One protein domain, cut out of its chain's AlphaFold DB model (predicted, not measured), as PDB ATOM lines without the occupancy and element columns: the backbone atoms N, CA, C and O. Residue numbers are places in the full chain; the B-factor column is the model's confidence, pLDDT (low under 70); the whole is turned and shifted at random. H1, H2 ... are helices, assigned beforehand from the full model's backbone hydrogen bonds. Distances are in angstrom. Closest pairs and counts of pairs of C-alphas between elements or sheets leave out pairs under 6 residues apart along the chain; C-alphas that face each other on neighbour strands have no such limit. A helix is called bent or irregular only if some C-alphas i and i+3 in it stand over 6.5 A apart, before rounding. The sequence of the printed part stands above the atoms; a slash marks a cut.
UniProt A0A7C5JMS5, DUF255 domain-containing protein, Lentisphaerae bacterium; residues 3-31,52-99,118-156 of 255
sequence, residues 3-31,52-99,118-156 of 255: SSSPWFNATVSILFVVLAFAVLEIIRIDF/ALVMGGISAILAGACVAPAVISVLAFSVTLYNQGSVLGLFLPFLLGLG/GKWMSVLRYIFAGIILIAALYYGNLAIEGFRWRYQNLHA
ATOM      1  N   SER A   3      -1.470 -23.508  -8.936       51.44
ATOM      2  CA  SER A   3      -0.850 -22.670  -9.976       51.44
ATOM      3  C   SER A   3       0.664 -22.456  -9.836       51.44
ATOM      4  O   SER A   3       1.295 -21.992 -10.782       51.44
ATOM      5  N   SER A   4       1.274 -22.772  -8.685       54.56
ATOM      6  CA  SER A   4       2.734 -22.704  -8.523       54.56
ATOM      7  C   SER A   4       3.442 -23.996  -8.927       54.56
ATOM      8  O   SER A   4       4.672 -24.009  -8.975       54.56
ATOM      9  N   SER A   5       2.709 -25.086  -9.186       68.44
ATOM     10  CA  SER A   5       3.336 -26.326  -9.632       68.44
ATOM     11  C   SER A   5       3.742 -26.183 -11.109       68.44
ATOM     12  O   SER A   5       2.883 -25.924 -11.958       68.44
ATOM     13  N   PRO A   6       5.039 -26.320 -11.448       73.88
ATOM     14  CA  PRO A   6       5.500 -26.191 -12.833       73.88
ATOM     15  C   PRO A   6       4.812 -27.197 -13.761       73.88
ATOM     16  O   PRO A   6       4.472 -26.873 -14.895       73.88
ATOM     17  N   TRP A   7       4.530 -28.391 -13.231       77.88
ATOM     18  CA  TRP A   7       3.829 -29.469 -13.922       77.88
ATOM     19  C   TRP A   7       2.403 -29.106 -14.334       77.88
ATOM     20  O   TRP A   7       2.014 -29.409 -15.454       77.88
ATOM     21  N   PHE A   8       1.634 -28.418 -13.485       78.12
ATOM     22  CA  PHE A   8       0.272 -28.013 -13.840       78.12
ATOM     23  C   PHE A   8       0.266 -27.031 -15.015       78.12
ATOM     24  O   PHE A   8      -0.453 -27.241 -15.990       78.12
ATOM     25  N   ASN A   9       1.115 -25.997 -14.962       80.50
ATOM     26  CA  ASN A   9       1.219 -25.020 -16.051       80.50
ATOM     27  C   ASN A   9       1.727 -25.671 -17.350       80.50
ATOM     28  O   ASN A   9       1.249 -25.323 -18.428       80.50
ATOM     29  N   ALA A  10       2.635 -26.653 -17.256       83.00
ATOM     30  CA  ALA A  10       3.106 -27.419 -18.409       83.00
ATOM     31  C   ALA A  10       1.973 -28.232 -19.061       83.00
ATOM     32  O   ALA A  10       1.787 -28.148 -20.273       83.00
ATOM     33  N   THR A  11       1.169 -28.951 -18.270       83.00
ATOM     34  CA  THR A  11       0.018 -29.715 -18.780       83.00
ATOM     35  C   THR A  11      -1.007 -28.810 -19.464       83.00
ATOM     36  O   THR A  11      -1.475 -29.127 -20.555       83.00
ATOM     37  N   VAL A  12      -1.328 -27.661 -18.860       81.44
ATOM     38  CA  VAL A  12      -2.267 -26.684 -19.436       81.44
ATOM     39  C   VAL A  12      -1.732 -26.101 -20.748       81.44
ATOM     40  O   VAL A  12      -2.477 -25.998 -21.720       81.44
ATOM     41  N   SER A  13      -0.438 -25.770 -20.810       85.25
ATOM     42  CA  SER A  13       0.197 -25.280 -22.038       85.25
ATOM     43  C   SER A  13       0.131 -26.324 -23.161       85.25
ATOM     44  O   SER A  13      -0.338 -26.001 -24.251       85.25
ATOM     45  N   ILE A  14       0.484 -27.589 -22.888       87.38
ATOM     46  CA  ILE A  14       0.390 -28.690 -23.866       87.38
ATOM     47  C   ILE A  14      -1.048 -28.847 -24.376       87.38
ATOM     48  O   ILE A  14      -1.267 -28.966 -25.581       87.38
ATOM     49  N   LEU A  15      -2.033 -28.800 -23.478       84.81
ATOM     50  CA  LEU A  15      -3.443 -28.912 -23.839       84.81
ATOM     51  C   LEU A  15      -3.898 -27.766 -24.757       84.81
ATOM     52  O   LEU A  15      -4.560 -28.023 -25.762       84.81
ATOM     53  N   PHE A  16      -3.508 -26.519 -24.471       87.12
ATOM     54  CA  PHE A  16      -3.823 -25.383 -25.345       87.12
ATOM     55  C   PHE A  16      -3.115 -25.453 -26.697       87.12
ATOM     56  O   PHE A  16      -3.715 -25.081 -27.703       87.12
ATOM     57  N   VAL A  17      -1.884 -25.966 -26.751       88.75
ATOM     58  CA  VAL A  17      -1.188 -26.217 -28.021       88.75
ATOM     59  C   VAL A  17      -1.966 -27.234 -28.857       88.75
ATOM     60  O   VAL A  17      -2.260 -26.968 -30.021       88.75
ATOM     61  N   VAL A  18      -2.371 -28.364 -28.265       86.19
ATOM     62  CA  VAL A  18      -3.170 -29.390 -28.956       86.19
ATOM     63  C   VAL A  18      -4.500 -28.816 -29.451       86.19
ATOM     64  O   VAL A  18      -4.867 -29.041 -30.603       86.19
ATOM     65  N   LEU A  19      -5.194 -28.026 -28.625       82.94
ATOM     66  CA  LEU A  19      -6.443 -27.366 -29.009       82.94
ATOM     67  C   LEU A  19      -6.231 -26.376 -30.165       82.94
ATOM     68  O   LEU A  19      -7.010 -26.369 -31.115       82.94
ATOM     69  N   ALA A  20      -5.168 -25.568 -30.123       86.00
ATOM     70  CA  ALA A  20      -4.844 -24.628 -31.192       86.00
ATOM     71  C   ALA A  20      -4.576 -25.359 -32.517       86.00
ATOM     72  O   ALA A  20      -5.128 -24.981 -33.549       86.00
ATOM     73  N   PHE A  21      -3.801 -26.450 -32.492       85.62
ATOM     74  CA  PHE A  21      -3.562 -27.277 -33.678       85.62
ATOM     75  C   PHE A  21      -4.833 -27.965 -34.192       85.62
ATOM     76  O   PHE A  21      -5.015 -28.059 -35.408       85.62
ATOM     77  N   ALA A  22      -5.732 -28.384 -33.296       82.06
ATOM     78  CA  ALA A  22      -7.033 -28.932 -33.672       82.06
ATOM     79  C   ALA A  22      -7.909 -27.882 -34.380       82.06
ATOM     80  O   ALA A  22      -8.476 -28.168 -35.433       82.06
ATOM     81  N   VAL A  23      -7.963 -26.646 -33.865       81.75
ATOM     82  CA  VAL A  23      -8.722 -25.535 -34.472       81.75
ATOM     83  C   VAL A  23      -8.143 -25.125 -35.826       81.75
ATOM     84  O   VAL A  23      -8.885 -24.747 -36.728       81.75
ATOM     85  N   LEU A  24      -6.826 -25.217 -36.016       81.56
ATOM     86  CA  LEU A  24      -6.205 -24.883 -37.298       81.56
ATOM     87  C   LEU A  24      -6.570 -25.874 -38.417       81.56
ATOM     88  O   LEU A  24      -6.381 -25.536 -39.585       81.56
ATOM     89  N   GLU A  25      -7.135 -27.048 -38.092       72.19
ATOM     90  CA  GLU A  25      -7.390 -28.160 -39.028       72.19
ATOM     91  C   GLU A  25      -6.162 -28.492 -39.898       72.19
ATOM     92  O   GLU A  25      -6.288 -29.015 -41.003       72.19
ATOM     93  N   ILE A  26      -4.952 -28.180 -39.413       65.38
ATOM     94  CA  ILE A  26      -3.691 -28.503 -40.097       65.38
ATOM     95  C   ILE A  26      -3.543 -30.022 -40.234       65.38
ATOM     96  O   ILE A  26      -2.969 -30.510 -41.205       65.38
ATOM     97  N   ILE A  27      -4.167 -30.771 -39.323       56.53
ATOM     98  CA  ILE A  27      -4.484 -32.176 -39.523       56.53
ATOM     99  C   ILE A  27      -5.842 -32.254 -40.233       56.53
ATOM    100  O   ILE A  27      -6.879 -32.480 -39.609       56.53
ATOM    101  N   ARG A  28      -5.858 -32.085 -41.558       48.75
ATOM    102  CA  ARG A  28      -6.929 -32.658 -42.381       48.75
ATOM    103  C   ARG A  28      -6.770 -34.174 -42.263       48.75
ATOM    104  O   ARG A  28      -6.103 -34.792 -43.087       48.75
ATOM    105  N   ILE A  29      -7.301 -34.789 -41.203       52.97
ATOM    106  CA  ILE A  29      -7.545 -36.229 -41.252       52.97
ATOM    107  C   ILE A  29      -8.652 -36.367 -42.286       52.97
ATOM    108  O   ILE A  29      -9.828 -36.191 -41.978       52.97
ATOM    109  N   ASP A  30      -8.260 -36.589 -43.537       49.38
ATOM    110  CA  ASP A  30      -9.160 -37.029 -44.589       49.38
ATOM    111  C   ASP A  30      -9.668 -38.416 -44.182       49.38
ATOM    112  O   ASP A  30      -9.174 -39.463 -44.604       49.38
ATOM    113  N   PHE A  31     -10.673 -38.428 -43.305       50.41
ATOM    114  CA  PHE A  31     -11.409 -39.625 -42.922       50.41
ATOM    115  C   PHE A  31     -12.081 -40.265 -44.139       50.41
ATOM    116  O   PHE A  31     -12.446 -41.430 -44.071       50.41
ATOM    117  N   ALA A  52     -21.176 -41.571 -28.334       84.31
ATOM    118  CA  ALA A  52     -21.790 -40.341 -27.834       84.31
ATOM    119  C   ALA A  52     -21.391 -40.044 -26.377       84.31
ATOM    120  O   ALA A  52     -21.081 -38.901 -26.038       84.31
ATOM    121  N   LEU A  53     -21.333 -41.074 -25.528       89.19
ATOM    122  CA  LEU A  53     -20.938 -40.946 -24.125       89.19
ATOM    123  C   LEU A  53     -19.453 -40.578 -23.984       89.19
ATOM    124  O   LEU A  53     -19.113 -39.694 -23.200       89.19
ATOM    125  N   VAL A  54     -18.573 -41.185 -24.786       89.94
ATOM    126  CA  VAL A  54     -17.136 -40.861 -24.808       89.94
ATOM    127  C   VAL A  54     -16.898 -39.428 -25.290       89.94
ATOM    128  O   VAL A  54     -16.147 -38.690 -24.652       89.94
ATOM    129  N   MET A  55     -17.578 -38.992 -26.357       84.25
ATOM    130  CA  MET A  55     -17.466 -37.612 -26.848       84.25
ATOM    131  C   MET A  55     -17.972 -36.589 -25.821       84.25
ATOM    132  O   MET A  55     -17.322 -35.564 -25.602       84.25
ATOM    133  N   GLY A  56     -19.075 -36.891 -25.129       87.00
ATOM    134  CA  GLY A  56     -19.578 -36.066 -24.029       87.00
ATOM    135  C   GLY A  56     -18.608 -35.992 -22.845       87.00
ATOM    136  O   GLY A  56     -18.341 -34.906 -22.331       87.00
ATOM    137  N   GLY A  57     -18.022 -37.126 -22.448       91.62
ATOM    138  CA  GLY A  57     -17.063 -37.202 -21.343       91.62
ATOM    139  C   GLY A  57     -15.791 -36.392 -21.601       91.62
ATOM    140  O   GLY A  57     -15.362 -35.624 -20.741       91.62
ATOM    141  N   ILE A  58     -15.227 -36.493 -22.807       84.62
ATOM    142  CA  ILE A  58     -14.039 -35.721 -23.197       84.62
ATOM    143  C   ILE A  58     -14.349 -34.218 -23.165       84.62
ATOM    144  O   ILE A  58     -13.587 -33.447 -22.577       84.62
ATOM    145  N   SER A  59     -15.499 -33.804 -23.713       84.31
ATOM    146  CA  SER A  59     -15.927 -32.401 -23.688       84.31
ATOM    147  C   SER A  59     -16.113 -31.868 -22.263       84.31
ATOM    148  O   SER A  59     -15.736 -30.730 -21.983       84.31
ATOM    149  N   ALA A  60     -16.657 -32.677 -21.348       84.75
ATOM    150  CA  ALA A  60     -16.842 -32.289 -19.951       84.75
ATOM    151  C   ALA A  60     -15.505 -32.123 -19.209       84.75
ATOM    152  O   ALA A  60     -15.338 -31.167 -18.452       84.75
ATOM    153  N   ILE A  61     -14.531 -33.006 -19.455       85.44
ATOM    154  CA  ILE A  61     -13.192 -32.931 -18.846       85.44
ATOM    155  C   ILE A  61     -12.449 -31.675 -19.320       85.44
ATOM    156  O   ILE A  61     -11.886 -30.940 -18.504       85.44
ATOM    157  N   LEU A  62     -12.486 -31.401 -20.628       78.06
ATOM    158  CA  LEU A  62     -11.874 -30.210 -21.229       78.06
ATOM    159  C   LEU A  62     -12.498 -28.919 -20.681       78.06
ATOM    160  O   LEU A  62     -11.773 -28.012 -20.265       78.06
ATOM    161  N   ALA A  63     -13.832 -28.853 -20.623       82.38
ATOM    162  CA  ALA A  63     -14.544 -27.709 -20.059       82.38
ATOM    163  C   ALA A  63     -14.233 -27.529 -18.564       82.38
ATOM    164  O   ALA A  63     -13.970 -26.412 -18.114       82.38
ATOM    165  N   GLY A  64     -14.186 -28.626 -17.804       83.12
ATOM    166  CA  GLY A  64     -13.859 -28.615 -16.380       83.12
ATOM    167  C   GLY A  64     -12.477 -28.026 -16.096       83.12
ATOM    168  O   GLY A  64     -12.351 -27.159 -15.234       83.12
ATOM    169  N   ALA A  65     -11.452 -28.425 -16.854       77.56
ATOM    170  CA  ALA A  65     -10.086 -27.936 -16.660       77.56
ATOM    171  C   ALA A  65      -9.949 -26.417 -16.878       77.56
ATOM    172  O   ALA A  65      -9.201 -25.756 -16.156       77.56
ATOM    173  N   CYS A  66     -10.690 -25.854 -17.839       79.12
ATOM    174  CA  CYS A  66     -10.635 -24.424 -18.145       79.12
ATOM    175  C   CYS A  66     -11.490 -23.570 -17.192       79.12
ATOM    176  O   CYS A  66     -11.128 -22.435 -16.885       79.12
ATOM    177  N   VAL A  67     -12.623 -24.097 -16.720       86.25
ATOM    178  CA  VAL A  67     -13.606 -23.342 -15.921       86.25
ATOM    179  C   VAL A  67     -13.348 -23.463 -14.412       86.25
ATOM    180  O   VAL A  67     -13.723 -22.571 -13.647       86.25
ATOM    181  N   ALA A  68     -12.640 -24.506 -13.963       82.94
ATOM    182  CA  ALA A  68     -12.354 -24.743 -12.546       82.94
ATOM    183  C   ALA A  68     -11.718 -23.543 -11.808       82.94
ATOM    184  O   ALA A  68     -12.198 -23.226 -10.718       82.94
ATOM    185  N   PRO A  69     -10.712 -22.817 -12.347       80.56
ATOM    186  CA  PRO A  69     -10.128 -21.672 -11.643       80.56
ATOM    187  C   PRO A  69     -11.130 -20.537 -11.399       80.56
ATOM    188  O   PRO A  69     -11.127 -19.932 -10.326       80.56
ATOM    189  N   ALA A  70     -12.014 -20.277 -12.367       84.62
ATOM    190  CA  ALA A  70     -13.055 -19.261 -12.239       84.62
ATOM    191  C   ALA A  70     -14.070 -19.650 -11.154       84.62
ATOM    192  O   ALA A  70     -14.395 -18.838 -10.288       84.62
ATOM    193  N   VAL A  71     -14.502 -20.916 -11.139       87.50
ATOM    194  CA  VAL A  71     -15.429 -21.438 -10.123       87.50
ATOM    195  C   VAL A  71     -14.802 -21.393  -8.730       87.50
ATOM    196  O   VAL A  71     -15.446 -20.931  -7.795       87.50
ATOM    197  N   ILE A  72     -13.532 -21.788  -8.582       87.38
ATOM    198  CA  ILE A  72     -12.808 -21.718  -7.301       87.38
ATOM    199  C   ILE A  72     -12.753 -20.276  -6.781       87.38
ATOM    200  O   ILE A  72     -12.976 -20.046  -5.593       87.38
ATOM    201  N   SER A  73     -12.497 -19.301  -7.660       86.56
ATOM    202  CA  SER A  73     -12.477 -17.882  -7.285       86.56
ATOM    203  C   SER A  73     -13.835 -17.407  -6.763       86.56
ATOM    204  O   SER A  73     -13.900 -16.718  -5.745       86.56
ATOM    205  N   VAL A  74     -14.923 -17.785  -7.438       89.25
ATOM    206  CA  VAL A  74     -16.285 -17.416  -7.024       89.25
ATOM    207  C   VAL A  74     -16.664 -18.102  -5.714       89.25
ATOM    208  O   VAL A  74     -17.194 -17.447  -4.822       89.25
ATOM    209  N   LEU A  75     -16.328 -19.383  -5.547       88.06
ATOM    210  CA  LEU A  75     -16.584 -20.121  -4.310       88.06
ATOM    211  C   LEU A  75     -15.856 -19.502  -3.111       88.06
ATOM    212  O   LEU A  75     -16.457 -19.350  -2.049       88.06
ATOM    213  N   ALA A  76     -14.593 -19.094  -3.275       88.81
ATOM    214  CA  ALA A  76     -13.849 -18.414  -2.216       88.81
ATOM    215  C   ALA A  76     -14.533 -17.102  -1.797       88.81
ATOM    216  O   ALA A  76     -14.688 -16.835  -0.605       88.81
ATOM    217  N   PHE A  77     -15.010 -16.318  -2.766       86.88
ATOM    218  CA  PHE A  77     -15.743 -15.084  -2.498       86.88
ATOM    219  C   PHE A  77     -17.090 -15.347  -1.803       86.88
ATOM    220  O   PHE A  77     -17.412 -14.699  -0.805       86.88
ATOM    221  N   SER A  78     -17.838 -16.362  -2.241       86.19
ATOM    222  CA  SER A  78     -19.081 -16.795  -1.593       86.19
ATOM    223  C   SER A  78     -18.881 -17.173  -0.125       86.19
ATOM    224  O   SER A  78     -19.694 -16.782   0.711       86.19
ATOM    225  N   VAL A  79     -17.789 -17.872   0.214       85.69
ATOM    226  CA  VAL A  79     -17.461 -18.215   1.612       85.69
ATOM    227  C   VAL A  79     -17.229 -16.955   2.447       85.69
ATOM    228  O   VAL A  79     -17.732 -16.858   3.566       85.69
ATOM    229  N   THR A  80     -16.520 -15.959   1.906       84.69
ATOM    230  CA  THR A  80     -16.286 -14.701   2.636       84.69
ATOM    231  C   THR A  80     -17.575 -13.919   2.902       84.69
ATOM    232  O   THR A  80     -17.749 -13.416   4.008       84.69
ATOM    233  N   LEU A  81     -18.507 -13.881   1.942       83.81
ATOM    234  CA  LEU A  81     -19.816 -13.235   2.108       83.81
ATOM    235  C   LEU A  81     -20.726 -13.996   3.079       83.81
ATOM    236  O   LEU A  81     -21.442 -13.380   3.869       83.81
ATOM    237  N   TYR A  82     -20.685 -15.329   3.046       83.81
ATOM    238  CA  TYR A  82     -21.465 -16.162   3.958       83.81
ATOM    239  C   TYR A  82     -21.037 -15.953   5.418       83.81
ATOM    240  O   TYR A  82     -21.885 -15.793   6.293       83.81
ATOM    241  N   ASN A  83     -19.727 -15.843   5.673       83.75
ATOM    242  CA  ASN A  83     -19.192 -15.551   7.007       83.75
ATOM    243  C   ASN A  83     -19.618 -14.174   7.551       83.75
ATOM    244  O   ASN A  83     -19.603 -13.969   8.761       83.75
ATOM    245  N   GLN A  84     -20.026 -13.240   6.685       81.19
ATOM    246  CA  GLN A  84     -20.577 -11.933   7.070       81.19
ATOM    247  C   GLN A  84     -22.094 -11.977   7.353       81.19
ATOM    248  O   GLN A  84     -22.721 -10.934   7.527       81.19
ATOM    249  N   GLY A  85     -22.705 -13.169   7.397       81.06
ATOM    250  CA  GLY A  85     -24.120 -13.372   7.739       81.06
ATOM    251  C   GLY A  85     -25.097 -13.204   6.569       81.06
ATOM    252  O   GLY A  85     -26.307 -13.304   6.758       81.06
ATOM    253  N   SER A  86     -24.602 -12.978   5.348       79.69
ATOM    254  CA  SER A  86     -25.440 -12.787   4.160       79.69
ATOM    255  C   SER A  86     -25.596 -14.088   3.370       79.69
ATOM    256  O   SER A  86     -24.715 -14.485   2.606       79.69
ATOM    257  N   VAL A  87     -26.766 -14.727   3.482       81.69
ATOM    258  CA  VAL A  87     -27.134 -15.936   2.708       81.69
ATOM    259  C   VAL A  87     -27.136 -15.718   1.186       81.69
ATOM    260  O   VAL A  87     -27.105 -16.685   0.425       81.69
ATOM    261  N   LEU A  88     -27.092 -14.459   0.723       78.19
ATOM    262  CA  LEU A  88     -26.975 -14.111  -0.697       78.19
ATOM    263  C   LEU A  88     -25.704 -14.660  -1.365       78.19
ATOM    264  O   LEU A  88     -25.722 -14.920  -2.567       78.19
ATOM    265  N   GLY A  89     -24.624 -14.892  -0.608       78.44
ATOM    266  CA  GLY A  89     -23.385 -15.459  -1.152       78.44
ATOM    267  C   GLY A  89     -23.569 -16.848  -1.782       78.44
ATOM    268  O   GLY A  89     -22.808 -17.220  -2.675       78.44
ATOM    269  N   LEU A  90     -24.604 -17.593  -1.377       83.06
ATOM    270  CA  LEU A  90     -24.887 -18.945  -1.866       83.06
ATOM    271  C   LEU A  90     -25.507 -18.968  -3.277       83.06
ATOM    272  O   LEU A  90     -25.429 -19.986  -3.960       83.06
ATOM    273  N   PHE A  91     -26.078 -17.848  -3.740       89.38
ATOM    274  CA  PHE A  91     -26.685 -17.737  -5.074       89.38
ATOM    275  C   PHE A  91     -25.689 -17.333  -6.174       89.38
ATOM    276  O   PHE A  91     -26.000 -17.453  -7.358       89.38
ATOM    277  N   LEU A  92     -24.471 -16.906  -5.822       87.81
ATOM    278  CA  LEU A  92     -23.438 -16.516  -6.793       87.81
ATOM    279  C   LEU A  92     -23.056 -17.629  -7.791       87.81
ATOM    280  O   LEU A  92     -22.971 -17.337  -8.985       87.81
ATOM    281  N   PRO A  93     -22.862 -18.898  -7.371       88.00
ATOM    282  CA  PRO A  93     -22.584 -19.993  -8.302       88.00
ATOM    283  C   PRO A  93     -23.738 -20.247  -9.278       88.00
ATOM    284  O   PRO A  93     -23.500 -20.539 -10.450       88.00
ATOM    285  N   PHE A  94     -24.985 -20.082  -8.820       89.69
ATOM    286  CA  PHE A  94     -26.168 -20.187  -9.676       89.69
ATOM    287  C   PHE A  94     -26.203 -19.069 -10.718       89.69
ATOM    288  O   PHE A  94     -26.461 -19.341 -11.888       89.69
ATOM    289  N   LEU A  95     -25.882 -17.832 -10.325       92.25
ATOM    290  CA  LEU A  95     -25.798 -16.700 -11.250       92.25
ATOM    291  C   LEU A  95     -24.692 -16.891 -12.299       92.25
ATOM    292  O   LEU A  95     -24.909 -16.602 -13.473       92.25
ATOM    293  N   LEU A  96     -23.529 -17.412 -11.891       89.81
ATOM    294  CA  LEU A  96     -22.434 -17.744 -12.807       89.81
ATOM    295  C   LEU A  96     -22.864 -18.819 -13.816       89.81
ATOM    296  O   LEU A  96     -22.629 -18.668 -15.015       89.81
ATOM    297  N   GLY A  97     -23.532 -19.875 -13.340       89.75
ATOM    298  CA  GLY A  97     -24.082 -20.928 -14.193       89.75
ATOM    299  C   GLY A  97     -25.111 -20.389 -15.188       89.75
ATOM    300  O   GLY A  97     -25.027 -20.686 -16.380       89.75
ATOM    301  N   LEU A  98     -26.027 -19.531 -14.730       93.19
ATOM    302  CA  LEU A  98     -27.019 -18.880 -15.586       93.19
ATOM    303  C   LEU A  98     -26.348 -17.977 -16.635       93.19
ATOM    304  O   LEU A  98     -26.730 -18.001 -17.802       93.19
ATOM    305  N   GLY A  99     -25.313 -17.228 -16.240       90.31
ATOM    306  CA  GLY A  99     -24.555 -16.336 -17.118       90.31
ATOM    307  C   GLY A  99     -23.767 -17.064 -18.207       90.31
ATOM    308  O   GLY A  99     -23.706 -16.577 -19.332       90.31
ATOM    309  N   GLY A 118     -17.647 -19.907 -45.719       79.50
ATOM    310  CA  GLY A 118     -16.748 -19.502 -46.796       79.50
ATOM    311  C   GLY A 118     -15.434 -18.965 -46.234       79.50
ATOM    312  O   GLY A 118     -15.052 -19.285 -45.110       79.50
ATOM    313  N   LYS A 119     -14.743 -18.101 -46.986       81.94
ATOM    314  CA  LYS A 119     -13.428 -17.552 -46.592       81.94
ATOM    315  C   LYS A 119     -13.442 -16.759 -45.278       81.94
ATOM    316  O   LYS A 119     -12.428 -16.681 -44.600       81.94
ATOM    317  N   TRP A 120     -14.585 -16.193 -44.895       85.00
ATOM    318  CA  TRP A 120     -14.719 -15.497 -43.614       85.00
ATOM    319  C   TRP A 120     -14.545 -16.445 -42.415       85.00
ATOM    320  O   TRP A 120     -13.923 -16.083 -41.418       85.00
ATOM    321  N   MET A 121     -15.007 -17.694 -42.538       81.12
ATOM    322  CA  MET A 121     -14.929 -18.670 -41.452       81.12
ATOM    323  C   MET A 121     -13.501 -19.170 -41.219       81.12
ATOM    324  O   MET A 121     -13.109 -19.370 -40.073       81.12
ATOM    325  N   SER A 122     -12.694 -19.309 -42.277       80.69
ATOM    326  CA  SER A 122     -11.280 -19.655 -42.113       80.69
ATOM    327  C   SER A 122     -10.505 -18.527 -41.434       80.69
ATOM    328  O   SER A 122      -9.731 -18.802 -40.524       80.69
ATOM    329  N   VAL A 123     -10.756 -17.265 -41.798       85.69
ATOM    330  CA  VAL A 123     -10.137 -16.101 -41.136       85.69
ATOM    331  C   VAL A 123     -10.476 -16.072 -39.649       85.69
ATOM    332  O   VAL A 123      -9.576 -15.972 -38.818       85.69
ATOM    333  N   LEU A 124     -11.756 -16.226 -39.300       86.88
ATOM    334  CA  LEU A 124     -12.189 -16.221 -37.905       86.88
ATOM    335  C   LEU A 124     -11.547 -17.366 -37.106       86.88
ATOM    336  O   LEU A 124     -11.088 -17.169 -35.981       86.88
ATOM    337  N   ARG A 125     -11.439 -18.551 -37.714       83.25
ATOM    338  CA  ARG A 125     -10.774 -19.714 -37.122       83.25
ATOM    339  C   ARG A 125      -9.287 -19.465 -36.847       83.25
ATOM    340  O   ARG A 125      -8.811 -19.813 -35.770       83.25
ATOM    341  N   TYR A 126      -8.571 -18.821 -37.772       86.75
ATOM    342  CA  TYR A 126      -7.169 -18.434 -37.567       86.75
ATOM    343  C   TYR A 126      -7.006 -17.405 -36.443       86.75
ATOM    344  O   TYR A 126      -6.065 -17.520 -35.660       86.75
ATOM    345  N   ILE A 127      -7.928 -16.443 -36.318       90.94
ATOM    346  CA  ILE A 127      -7.914 -15.459 -35.223       90.94
ATOM    347  C   ILE A 127      -8.062 -16.166 -33.870       90.94
ATOM    348  O   ILE A 127      -7.237 -15.961 -32.980       90.94
ATOM    349  N   PHE A 128      -9.064 -17.040 -33.721       88.44
ATOM    350  CA  PHE A 128      -9.266 -17.783 -32.474       88.44
ATOM    351  C   PHE A 128      -8.091 -18.706 -32.145       88.44
ATOM    352  O   PHE A 128      -7.636 -18.725 -31.001       88.44
ATOM    353  N   ALA A 129      -7.550 -19.417 -33.137       87.44
ATOM    354  CA  ALA A 129      -6.352 -20.229 -32.947       87.44
ATOM    355  C   ALA A 129      -5.149 -19.382 -32.507       87.44
ATOM    356  O   ALA A 129      -4.432 -19.785 -31.596       87.44
ATOM    357  N   GLY A 130      -4.955 -18.198 -33.095       91.19
ATOM    358  CA  GLY A 130      -3.893 -17.267 -32.714       91.19
ATOM    359  C   GLY A 130      -3.996 -16.819 -31.256       91.19
ATOM    360  O   GLY A 130      -3.001 -16.861 -30.536       91.19
ATOM    361  N   ILE A 131      -5.200 -16.473 -30.786       90.94
ATOM    362  CA  ILE A 131      -5.438 -16.098 -29.380       90.94
ATOM    363  C   ILE A 131      -5.112 -17.266 -28.439       90.94
ATOM    364  O   ILE A 131      -4.416 -17.079 -27.439       90.94
ATOM    365  N   ILE A 132      -5.567 -18.479 -28.769       87.50
ATOM    366  CA  ILE A 132      -5.283 -19.683 -27.972       87.50
ATOM    367  C   ILE A 132      -3.774 -19.964 -27.939       87.50
ATOM    368  O   ILE A 132      -3.234 -20.307 -26.890       87.50
ATOM    369  N   LEU A 133      -3.073 -19.774 -29.058       90.38
ATOM    370  CA  LEU A 133      -1.631 -19.999 -29.161       90.38
ATOM    371  C   LEU A 133      -0.837 -18.955 -28.358       90.38
ATOM    372  O   LEU A 133       0.120 -19.311 -27.674       90.38
ATOM    373  N   ILE A 134      -1.279 -17.693 -28.339       92.69
ATOM    374  CA  ILE A 134      -0.723 -16.655 -27.454       92.69
ATOM    375  C   ILE A 134      -0.897 -17.051 -25.983       92.69
ATOM    376  O   ILE A 134       0.059 -16.982 -25.210       92.69
ATOM    377  N   ALA A 135      -2.088 -17.518 -25.592       86.06
ATOM    378  CA  ALA A 135      -2.318 -18.012 -24.236       86.06
ATOM    379  C   ALA A 135      -1.411 -19.217 -23.917       86.06
ATOM    380  O   ALA A 135      -0.799 -19.264 -22.850       86.06
ATOM    381  N   ALA A 136      -1.249 -20.153 -24.857       88.62
ATOM    382  CA  ALA A 136      -0.369 -21.308 -24.707       88.62
ATOM    383  C   ALA A 136       1.097 -20.907 -24.487       88.62
ATOM    384  O   ALA A 136       1.754 -21.478 -23.613       88.62
ATOM    385  N   LEU A 137       1.590 -19.906 -25.227       91.69
ATOM    386  CA  LEU A 137       2.932 -19.339 -25.060       91.69
ATOM    387  C   LEU A 137       3.091 -18.649 -23.703       91.69
ATOM    388  O   LEU A 137       4.112 -18.836 -23.045       91.69
ATOM    389  N   TYR A 138       2.079 -17.906 -23.250       88.31
ATOM    390  CA  TYR A 138       2.095 -17.263 -21.937       88.31
ATOM    391  C   TYR A 138       2.189 -18.292 -20.798       88.31
ATOM    392  O   TYR A 138       3.079 -18.206 -19.947       88.31
ATOM    393  N   TYR A 139       1.326 -19.315 -20.809       83.12
ATOM    394  CA  TYR A 139       1.378 -20.401 -19.824       83.12
ATOM    395  C   TYR A 139       2.646 -21.253 -19.955       83.12
ATOM    396  O   TYR A 139       3.188 -21.700 -18.943       83.12
ATOM    397  N   GLY A 140       3.149 -21.438 -21.178       86.81
ATOM    398  CA  GLY A 140       4.413 -22.118 -21.453       86.81
ATOM    399  C   GLY A 140       5.602 -21.378 -20.845       86.81
ATOM    400  O   GLY A 140       6.415 -21.994 -20.158       86.81
ATOM    401  N   ASN A 141       5.664 -20.052 -20.998       87.06
ATOM    402  CA  ASN A 141       6.704 -19.241 -20.369       87.06
ATOM    403  C   ASN A 141       6.636 -19.334 -18.834       87.06
ATOM    404  O   ASN A 141       7.650 -19.572 -18.181       87.06
ATOM    405  N   LEU A 142       5.429 -19.273 -18.256       80.19
ATOM    406  CA  LEU A 142       5.222 -19.487 -16.818       80.19
ATOM    407  C   LEU A 142       5.702 -20.871 -16.345       80.19
ATOM    408  O   LEU A 142       6.283 -20.994 -15.263       80.19
ATOM    409  N   ALA A 143       5.453 -21.916 -17.137       81.75
ATOM    410  CA  ALA A 143       5.897 -23.271 -16.836       81.75
ATOM    411  C   ALA A 143       7.428 -23.378 -16.871       81.75
ATOM    412  O   ALA A 143       8.017 -23.934 -15.943       81.75
ATOM    413  N   ILE A 144       8.072 -22.795 -17.888       82.31
ATOM    414  CA  ILE A 144       9.534 -22.774 -18.040       82.31
ATOM    415  C   ILE A 144      10.187 -22.019 -16.882       82.31
ATOM    416  O   ILE A 144      11.146 -22.519 -16.296       82.31
ATOM    417  N   GLU A 145       9.669 -20.852 -16.497       77.69
ATOM    418  CA  GLU A 145      10.168 -20.101 -15.339       77.69
ATOM    419  C   GLU A 145      10.035 -20.907 -14.039       77.69
ATOM    420  O   GLU A 145      10.981 -20.979 -13.251       77.69
ATOM    421  N   GLY A 146       8.896 -21.580 -13.842       73.56
ATOM    422  CA  GLY A 146       8.686 -22.473 -12.702       73.56
ATOM    423  C   GLY A 146       9.658 -23.656 -12.684       73.56
ATOM    424  O   GLY A 146      10.188 -24.009 -11.627       73.56
ATOM    425  N   PHE A 147       9.930 -24.255 -13.845       76.56
ATOM    426  CA  PHE A 147      10.838 -25.395 -13.965       76.56
ATOM    427  C   PHE A 147      12.305 -24.982 -13.799       76.56
ATOM    428  O   PHE A 147      13.040 -25.655 -13.080       76.56
ATOM    429  N   ARG A 148      12.725 -23.845 -14.374       76.56
ATOM    430  CA  ARG A 148      14.074 -23.272 -14.195       76.56
ATOM    431  C   ARG A 148      14.385 -23.018 -12.726       76.56
ATOM    432  O   ARG A 148      15.457 -23.378 -12.252       76.56
ATOM    433  N   TRP A 149      13.435 -22.440 -12.001       67.62
ATOM    434  CA  TRP A 149      13.591 -22.173 -10.577       67.62
ATOM    435  C   TRP A 149      13.619 -23.472  -9.745       67.62
ATOM    436  O   TRP A 149      14.448 -23.615  -8.848       67.62
ATOM    437  N   ARG A 150      12.799 -24.478 -10.094       67.69
ATOM    438  CA  ARG A 150      12.810 -25.801  -9.442       67.69
ATOM    439  C   ARG A 150      14.144 -26.513  -9.677       67.69
ATOM    440  O   ARG A 150      14.690 -27.083  -8.738       67.69
ATOM    441  N   TYR A 151      14.659 -26.451 -10.905       67.25
ATOM    442  CA  TYR A 151      15.949 -27.010 -11.303       67.25
ATOM    443  C   TYR A 151      17.105 -26.369 -10.527       67.25
ATOM    444  O   TYR A 151      17.933 -27.089  -9.976       67.25
ATOM    445  N   GLN A 152      17.127 -25.036 -10.413       66.69
ATOM    446  CA  GLN A 152      18.137 -24.311  -9.630       66.69
ATOM    447  C   GLN A 152      18.105 -24.693  -8.144       66.69
ATOM    448  O   GLN A 152      19.151 -24.971  -7.567       66.69
ATOM    449  N   ASN A 153      16.918 -24.792  -7.539       62.41
ATOM    450  CA  ASN A 153      16.788 -25.141  -6.121       62.41
ATOM    451  C   ASN A 153      17.103 -26.620  -5.824       62.41
ATOM    452  O   ASN A 153      17.612 -26.924  -4.751       62.41
ATOM    453  N   LEU A 154      16.846 -27.540  -6.764       62.78
ATOM    454  CA  LEU A 154      17.256 -28.949  -6.644       62.78
ATOM    455  C   LEU A 154      18.781 -29.103  -6.599       62.78
ATOM    456  O   LEU A 154      19.278 -29.916  -5.833       62.78
ATOM    457  N   HIS A 155      19.511 -28.302  -7.375       53.88
ATOM    458  CA  HIS A 155      20.977 -28.351  -7.415       53.88
ATOM    459  C   HIS A 155      21.637 -27.506  -6.314       53.88
ATOM    460  O   HIS A 155      22.802 -27.718  -5.994       53.88
ATOM    461  N   ALA A 156      20.906 -26.570  -5.704       53.72
ATOM    462  CA  ALA A 156      21.365 -25.828  -4.529       53.72
ATOM    463  C   ALA A 156      21.190 -26.607  -3.206       53.72
ATOM    464  O   ALA A 156      21.784 -26.228  -2.199       53.72
TER     465      ALA A 156
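What this domain is: This is residues 3 to 31, 52 to 99 and 118 to 156 of the 255 residues of the protein "DUF255 domain-containing protein" of Lentisphaerae bacterium (UniProt A0A7C5JMS5). The model is two separate pairs of helices: the long H4 with the shorter H1 side by side with it, and a helical hairpin of H2b and H3. H2a, the other arm of the bent H2, turns off from H2b, comes near H1, and sticks out with residues 52 to 61. The printed part has 116 residues with four named helices, H1 to H4 in order, and no named strand; its class is all helix. It is loose, with a radius of gyration of the C-alphas of 19.2 A and spans of 58 by 51 by 29 A.

Where its parts are: H1, residues 6 to 23, begins with C-alpha 6 at (5.500, -26.191, -12.833) and is 25.9 A long. H2, residues 52 to 83, was assigned as one helix by its hydrogen bonds but is bent, with C-alphas 66 and 69 7.1 A apart; its arms are H2a, residues 52 to 66, 21.7 A, and H2b, residues 69 to 83, 21.6 A. H3, residues 87 to 99, 20.0 A, is irregular, but only just: C-alphas 90 and 93 are 6.9 A apart. H4, residues 119 to 156, 55.2 A, ends with C-alpha 156 at (21.365, -25.828, -4.529).

How they stand to each other: H1 and H4 touch, opposite ways at a shallow tilt of 18 degrees; their closest C-alphas, of Ser 13 and Ala 136, are 4.8 A apart. H2a and H1 are near each other, their closest C-alphas 8.4 A apart. H2a and H2b stand at a steep tilt of 63 degrees. H2b and H3 form a helical hairpin with a shallow tilt of 22 degrees; their closest C-alphas, of Ser 78 and Gly 89, are 4.5 A apart. H2b and H4 are apart, and so are H3 and H4. Every O i to N i+4 pair is within hydrogen-bond range in H1, H2a, H2b and H4, but 5 of 9 in H3.

The domain as a whole: The C-alphas farthest apart, of Asp 30 and Gly 85, are 59.3 A apart. Residues 32 to 51 and 100 to 117 are cut out, with C-alpha gaps of 18.3 A and 30.9 A. The link from H2 to H3 is tight. Residues 26 to 31 and 151 to 156 stand free. Mean pLDDT of the printed part is 80.8; residues 3 to 5, 26 to 31 and 149 to 156 are under 70.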